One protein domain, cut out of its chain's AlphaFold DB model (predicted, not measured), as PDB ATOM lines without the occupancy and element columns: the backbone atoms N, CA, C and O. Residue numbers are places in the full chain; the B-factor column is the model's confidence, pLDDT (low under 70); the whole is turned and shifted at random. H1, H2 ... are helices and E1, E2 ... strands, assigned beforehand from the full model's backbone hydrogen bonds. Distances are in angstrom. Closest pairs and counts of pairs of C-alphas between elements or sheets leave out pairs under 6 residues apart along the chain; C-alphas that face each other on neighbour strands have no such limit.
ATOM      1  N   ILE A   3     -12.699  20.563  39.055       92.12
ATOM      2  CA  ILE A   3     -13.597  20.644  40.209       92.12
ATOM      3  C   ILE A   3     -14.976  21.072  39.717       92.12
ATOM      4  O   ILE A   3     -15.090  22.048  38.971       92.12
ATOM      5  N   TYR A   4     -16.003  20.333  40.124       91.88
ATOM      6  CA  TYR A   4     -17.402  20.647  39.866       91.88
ATOM      7  C   TYR A   4     -18.207  20.578  41.161       91.88
ATOM      8  O   TYR A   4     -17.798  19.939  42.131       91.88
ATOM      9  N   GLU A   5     -19.352  21.244  41.181       94.38
ATOM     10  CA  GLU A   5     -20.254  21.228  42.324       94.38
ATOM     11  C   GLU A   5     -21.277  20.097  42.159       94.38
ATOM     12  O   GLU A   5     -21.905  19.970  41.112       94.38
ATOM     13  N   CYS A   6     -21.440  19.263  43.184       92.19
ATOM     14  CA  CYS A   6     -22.443  18.203  43.197       92.19
ATOM     15  C   CYS A   6     -23.862  18.793  43.152       92.19
ATOM     16  O   CYS A   6     -24.266  19.498  44.080       92.19
ATOM     17  N   ASP A   7     -24.662  18.400  42.160       91.50
ATOM     18  CA  ASP A   7     -26.037  18.878  41.948       91.50
ATOM     19  C   ASP A   7     -27.012  18.482  43.077       91.50
ATOM     20  O   ASP A   7     -28.124  19.001  43.169       91.50
ATOM     21  N   GLY A   8     -26.620  17.542  43.944       91.44
ATOM     22  CA  GLY A   8     -27.454  17.058  45.049       91.44
ATOM     23  C   GLY A   8     -27.152  17.695  46.407       91.44
ATOM     24  O   GLY A   8     -28.048  17.810  47.243       91.44
ATOM     25  N   CYS A   9     -25.895  18.064  46.670       94.12
ATOM     26  CA  CYS A   9     -25.466  18.528  47.997       94.12
ATOM     27  C   CYS A   9     -24.490  19.705  47.990       94.12
ATOM     28  O   CYS A   9     -24.033  20.102  49.063       94.12
ATOM     29  N   HIS A  10     -24.172  20.251  46.816       95.25
ATOM     30  CA  HIS A  10     -23.320  21.424  46.633       95.25
ATOM     31  C   HIS A  10     -21.873  21.272  47.140       95.25
ATOM     32  O   HIS A  10     -21.157  22.252  47.321       95.25
ATOM     33  N   LYS A  11     -21.414  20.036  47.388       95.00
ATOM     34  CA  LYS A  11     -20.005  19.749  47.689       95.00
ATOM     35  C   LYS A  11     -19.176  19.788  46.407       95.00
ATOM     36  O   LYS A  11     -19.618  19.284  45.377       95.00
ATOM     37  N   GLU A  12     -17.958  20.303  46.505       96.06
ATOM     38  CA  GLU A  12     -16.957  20.206  45.442       96.06
ATOM     39  C   GLU A  12     -16.499  18.752  45.265       96.06
ATOM     40  O   GLU A  12     -16.188  18.066  46.243       96.06
ATOM     41  N   ILE A  13     -16.465  18.287  44.019       93.19
ATOM     42  CA  ILE A  13     -16.006  16.953  43.633       93.19
ATOM     43  C   ILE A  13     -15.116  17.022  42.394       93.19
ATOM     44  O   ILE A  13     -15.255  17.907  41.549       93.19
ATOM     45  N   GLU A  14     -14.186  16.076  42.299       91.75
ATOM     46  CA  GLU A  14     -13.318  15.927  41.137       91.75
ATOM     47  C   GLU A  14     -14.032  15.142  40.037       91.75
ATOM     48  O   GLU A  14     -14.514  14.033  40.258       91.75
ATOM     49  N   VAL A  15     -14.058  15.709  38.835       87.69
ATOM     50  CA  VAL A  15     -14.565  15.065  37.620       87.69
ATOM     51  C   VAL A  15     -13.457  14.948  36.575       87.69
ATOM     52  O   VAL A  15     -12.465  15.691  36.590       87.69
ATOM     53  N   TYR A  16     -13.626  14.016  35.638       87.50
ATOM     54  CA  TYR A  16     -12.723  13.865  34.497       87.50
ATOM     55  C   TYR A  16     -12.673  15.150  33.658       87.50
ATOM     56  O   TYR A  16     -13.672  15.850  33.513       87.50
ATOM     57  N   ASP A  17     -11.514  15.462  33.069       87.94
ATOM     58  CA  ASP A  17     -11.343  16.690  32.267       87.94
ATOM     59  C   ASP A  17     -12.264  16.745  31.043       87.94
ATOM     60  O   ASP A  17     -12.601  17.832  30.570       87.94
ATOM     61  N   GLU A  18     -12.664  15.575  30.557       87.75
ATOM     62  CA  GLU A  18     -13.536  15.353  29.403       87.75
ATOM     63  C   GLU A  18     -15.020  15.554  29.728       87.75
ATOM     64  O   GLU A  18     -15.846  15.582  28.821       87.75
ATOM     65  N   TYR A  19     -15.372  15.688  31.011       86.12
ATOM     66  CA  TYR A  19     -16.744  15.958  31.405       86.12
ATOM     67  C   TYR A  19     -17.179  17.344  30.903       86.12
ATOM     68  O   TYR A  19     -16.598  18.372  31.277       86.12
ATOM     69  N   GLU A  20     -18.229  17.362  30.083       85.44
ATOM     70  CA  GLU A  20     -18.917  18.568  29.634       85.44
ATOM     71  C   GLU A  20     -20.386  18.515  30.079       85.44
ATOM     72  O   GLU A  20     -21.079  17.539  29.785       85.44
ATOM     73  N   PRO A  21     -20.881  19.536  30.802       83.50
ATOM     74  CA  PRO A  21     -22.254  19.544  31.275       83.50
ATOM     75  C   PRO A  21     -23.215  19.786  30.110       83.50
ATOM     76  O   PRO A  21     -23.155  20.802  29.413       83.50
ATOM     77  N   GLU A  22     -24.151  18.862  29.944       87.38
ATOM     78  CA  GLU A  22     -25.228  18.968  28.970       87.38
ATOM     79  C   GLU A  22     -26.501  19.423  29.671       87.38
ATOM     80  O   GLU A  22     -26.904  18.867  30.692       87.38
ATOM     81  N   PHE A  23     -27.163  20.428  29.109       85.25
ATOM     82  CA  PHE A  23     -28.397  20.973  29.662       85.25
ATOM     83  C   PHE A  23     -29.559  20.691  28.727       85.25
ATOM     84  O   PHE A  23     -29.445  20.786  27.502       85.25
ATOM     85  N   CYS A  24     -30.709  20.377  29.315       84.44
ATOM     86  CA  CYS A  24     -31.934  20.237  28.557       84.44
ATOM     87  C   CYS A  24     -32.321  21.590  27.951       84.44
ATOM     88  O   CYS A  24     -31.855  22.649  28.380       84.44
ATOM     89  N   CYS A  25     -33.199  21.566  26.946       80.69
ATOM     90  CA  CYS A  25     -33.749  22.780  26.360       80.69
ATOM     91  C   CYS A  25     -34.163  23.772  27.452       80.69
ATOM     92  O   CYS A  25     -34.825  23.415  28.426       80.69
ATOM     93  N   LYS A  26     -33.843  25.055  27.243       73.81
ATOM     94  CA  LYS A  26     -34.279  26.165  28.114       73.81
ATOM     95  C   LYS A  26     -35.808  26.304  28.194       73.81
ATOM     96  O   LYS A  26     -36.311  27.183  28.881       73.81
ATOM     97  N   GLY A  27     -36.533  25.511  27.407       62.81
ATOM     98  CA  GLY A  27     -37.876  25.787  26.942       62.81
ATOM     99  C   GLY A  27     -38.911  25.831  28.053       62.81
ATOM    100  O   GLY A  27     -39.072  24.883  28.813       62.81
ATOM    101  N   GLU A  28     -39.736  26.872  28.006       65.00
ATOM    102  CA  GLU A  28     -41.078  26.880  28.603       65.00
ATOM    103  C   GLU A  28     -41.975  25.767  28.014       65.00
ATOM    104  O   GLU A  28     -42.993  25.408  28.598       65.00
ATOM    105  N   GLN A  29     -41.573  25.195  26.869       66.12
ATOM    106  CA  GLN A  29     -42.257  24.129  26.130       66.12
ATOM    107  C   GLN A  29     -41.791  22.705  26.483       66.12
ATOM    108  O   GLN A  29     -42.403  21.743  26.024       66.12
ATOM    109  N   CYS A  30     -40.726  22.542  27.276       70.19
ATOM    110  CA  CYS A  30     -40.247  21.231  27.713       70.19
ATOM    111  C   CYS A  30     -40.184  21.170  29.246       70.19
ATOM    112  O   CYS A  30     -39.722  22.098  29.905       70.19
ATOM    113  N   GLY A  31     -40.677  20.072  29.833       76.50
ATOM    114  CA  GLY A  31     -40.858  19.947  31.288       76.50
ATOM    115  C   GLY A  31     -39.568  20.069  32.107       76.50
ATOM    116  O   GLY A  31     -39.629  20.387  33.290       76.50
ATOM    117  N   CYS A  32     -38.415  19.874  31.466       78.81
ATOM    118  CA  CYS A  32     -37.106  19.901  32.104       78.81
ATOM    119  C   CYS A  32     -36.553  21.315  32.324       78.81
ATOM    120  O   CYS A  32     -35.626  21.454  33.105       78.81
ATOM    121  N   ARG A  33     -37.089  22.363  31.672       83.31
ATOM    122  CA  ARG A  33     -36.799  23.784  31.984       83.31
ATOM    123  C   ARG A  33     -35.310  24.133  32.173       83.31
ATOM    124  O   ARG A  33     -34.953  24.857  33.098       83.31
ATOM    125  N   GLY A  34     -34.434  23.625  31.311       83.81
ATOM    126  CA  GLY A  34     -32.993  23.880  31.415       83.81
ATOM    127  C   GLY A  34     -32.254  23.083  32.494       83.81
ATOM    128  O   GLY A  34     -31.107  23.409  32.778       83.81
ATOM    129  N   MET A  35     -32.869  22.059  33.095       84.56
ATOM    130  CA  MET A  35     -32.179  21.145  34.011       84.56
ATOM    131  C   MET A  35     -31.036  20.396  33.302       84.56
ATOM    132  O   MET A  35     -31.152  20.121  32.100       84.56
ATOM    133  N   PRO A  36     -29.962  20.029  34.025       86.31
ATOM    134  CA  PRO A  36     -28.895  19.187  33.491       86.31
ATOM    135  C   PRO A  36     -29.440  17.845  32.980       86.31
ATOM    136  O   PRO A  36     -30.256  17.206  33.643       86.31
ATOM    137  N   ILE A  37     -28.988  17.418  31.801       85.19
ATOM    138  CA  ILE A  37     -29.223  16.069  31.256       85.19
ATOM    139  C   ILE A  37     -28.281  15.073  31.934       85.19
ATOM    140  O   ILE A  37     -28.681  13.955  32.246       85.19
ATOM    141  N   ASN A  38     -27.048  15.509  32.183       85.38
ATOM    142  CA  ASN A  38     -26.014  14.749  32.862       85.38
ATOM    143  C   ASN A  38     -25.623  15.500  34.144       85.38
ATOM    144  O   ASN A  38     -24.702  16.307  34.096       85.38
ATOM    145  N   PRO A  39     -26.380  15.370  35.248       87.31
ATOM    146  CA  PRO A  39     -26.006  15.981  36.521       87.31
ATOM    147  C   PRO A  39     -24.785  15.281  37.130       87.31
ATOM    148  O   PRO A  39     -24.636  14.062  37.017       87.31
ATOM    149  N   VAL A  40     -23.943  16.039  37.833       90.38
ATOM    150  CA  VAL A  40     -22.805  15.494  38.577       90.38
ATOM    151  C   VAL A  40     -23.221  15.255  40.018       90.38
ATOM    152  O   VAL A  40     -23.635  16.173  40.727       90.38
ATOM    153  N   PHE A  41     -23.043  14.030  40.497       90.44
ATOM    154  CA  PHE A  41     -23.294  13.686  41.887       90.44
ATOM    155  C   PHE A  41     -22.037  13.133  42.551       90.44
ATOM    156  O   PHE A  41     -21.238  12.444  41.933       90.44
ATOM    157  N   CYS A  42     -21.872  13.426  43.841       90.75
ATOM    158  CA  CYS A  42     -20.939  12.673  44.671       90.75
ATOM    159  C   CYS A  42     -21.506  11.277  44.959       90.75
ATOM    160  O   CYS A  42     -22.725  11.094  44.915       90.75
ATOM    161  N   ASP A  43     -20.654  10.334  45.366       88.69
ATOM    162  CA  ASP A  43     -21.047   8.950  45.670       88.69
ATOM    163  C   ASP A  43     -22.265   8.863  46.606       88.69
ATOM    164  O   ASP A  43     -23.193   8.088  46.384       88.69
ATOM    165  N   GLU A  44     -22.317   9.711  47.642       90.31
ATOM    166  CA  GLU A  44     -23.457   9.760  48.567       90.31
ATOM    167  C   GLU A  44     -24.768  10.154  47.868       90.31
ATOM    168  O   GLU A  44     -25.838   9.650  48.218       90.31
ATOM    169  N   CYS A  45     -24.705  11.087  46.914       90.44
ATOM    170  CA  CYS A  45     -25.874  11.553  46.174       90.44
ATOM    171  C   CYS A  45     -26.263  10.574  45.065       90.44
ATOM    172  O   CYS A  45     -27.456  10.342  44.898       90.44
ATOM    173  N   GLU A  46     -25.309   9.929  44.388       89.31
ATOM    174  CA  GLU A  46     -25.613   8.862  43.425       89.31
ATOM    175  C   GLU A  46     -26.371   7.705  44.081       89.31
ATOM    176  O   GLU A  46     -27.400   7.263  43.561       89.31
ATOM    177  N   VAL A  47     -25.938   7.279  45.272       89.00
ATOM    178  CA  VAL A  47     -26.633   6.237  46.043       89.00
ATOM    179  C   VAL A  47     -28.054   6.673  46.395       89.00
ATOM    180  O   VAL A  47     -28.988   5.880  46.291       89.00
ATOM    181  N   ARG A  48     -28.252   7.934  46.792       87.44
ATOM    182  CA  ARG A  48     -29.580   8.448  47.170       87.44
ATOM    183  C   ARG A  48     -30.520   8.611  45.978       87.44
ATOM    184  O   ARG A  48     -31.707   8.331  46.118       87.44
ATOM    185  N   VAL A  49     -30.012   9.101  44.848       84.31
ATOM    186  CA  VAL A  49     -30.818   9.457  43.668       84.31
ATOM    187  C   VAL A  49     -31.077   8.236  42.794       84.31
ATOM    188  O   VAL A  49     -32.211   8.013  42.372       84.31
ATOM    189  N   TYR A  50     -30.046   7.433  42.537       82.81
ATOM    190  CA  TYR A  50     -30.113   6.313  41.600       82.81
ATOM    191  C   TYR A  50     -30.142   4.943  42.274       82.81
ATOM    192  O   TYR A  50     -30.339   3.942  41.588       82.81
ATOM    193  N   GLY A  51     -29.932   4.867  43.593       78.31
ATOM    194  CA  GLY A  51     -29.777   3.585  44.284       78.31
ATOM    195  C   GLY A  51     -28.508   2.830  43.875       78.31
ATOM    196  O   GLY A  51     -28.391   1.647  44.187       78.31
TER     197      GLY A  51
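This is residues 3 to 51 of the 64 residues of an uncharacterized protein of Candidatus Desulfosporosinus infrequens (UniProt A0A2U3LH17). Little regular structure is here: a small strand hairpin, E1 and E2, and one short helix, H1, sit toward one end, and between E2 and H1 a long loop, residues 16 to 42, runs out to Gln 29 and folds back. The printed part has 49 residues, in the order E1, E2, H1; the sheet E1 - E2 is antiparallel. The class is mixed, with only 15 residues in named elements. The whole is only just loose, close to compact, with a radius of gyration of the C-alphas of 12.1 A and spans of 33 by 25 by 16 A.

Find C-alpha 3 at (-13.597, 20.644, 40.209), where E1, residues 3 to 5, begins. E2 takes residues 12 to 15, 9.7 A long. H1, residues 43 to 50, runs 10.3 A to C-alpha 50 at (-30.113, 6.313, 41.600).

Look first at the hairpin of E1 and E2, antiparallel at 126 degrees. The C-alphas of Glu 5 and Glu 12 face each other at 4.7 A; N 13 and O 4, 2.8 A apart, are within hydrogen-bond range. H1 is apart from E1, and every O i to N i+4 pair in it is within hydrogen-bond range.

The C-alphas of Glu 14 and Gln 29 are the two farthest apart, 33.6 A. The printed part has no cut. The link from E2 to H1 is long; residues 27 to 29 are under pLDDT 70.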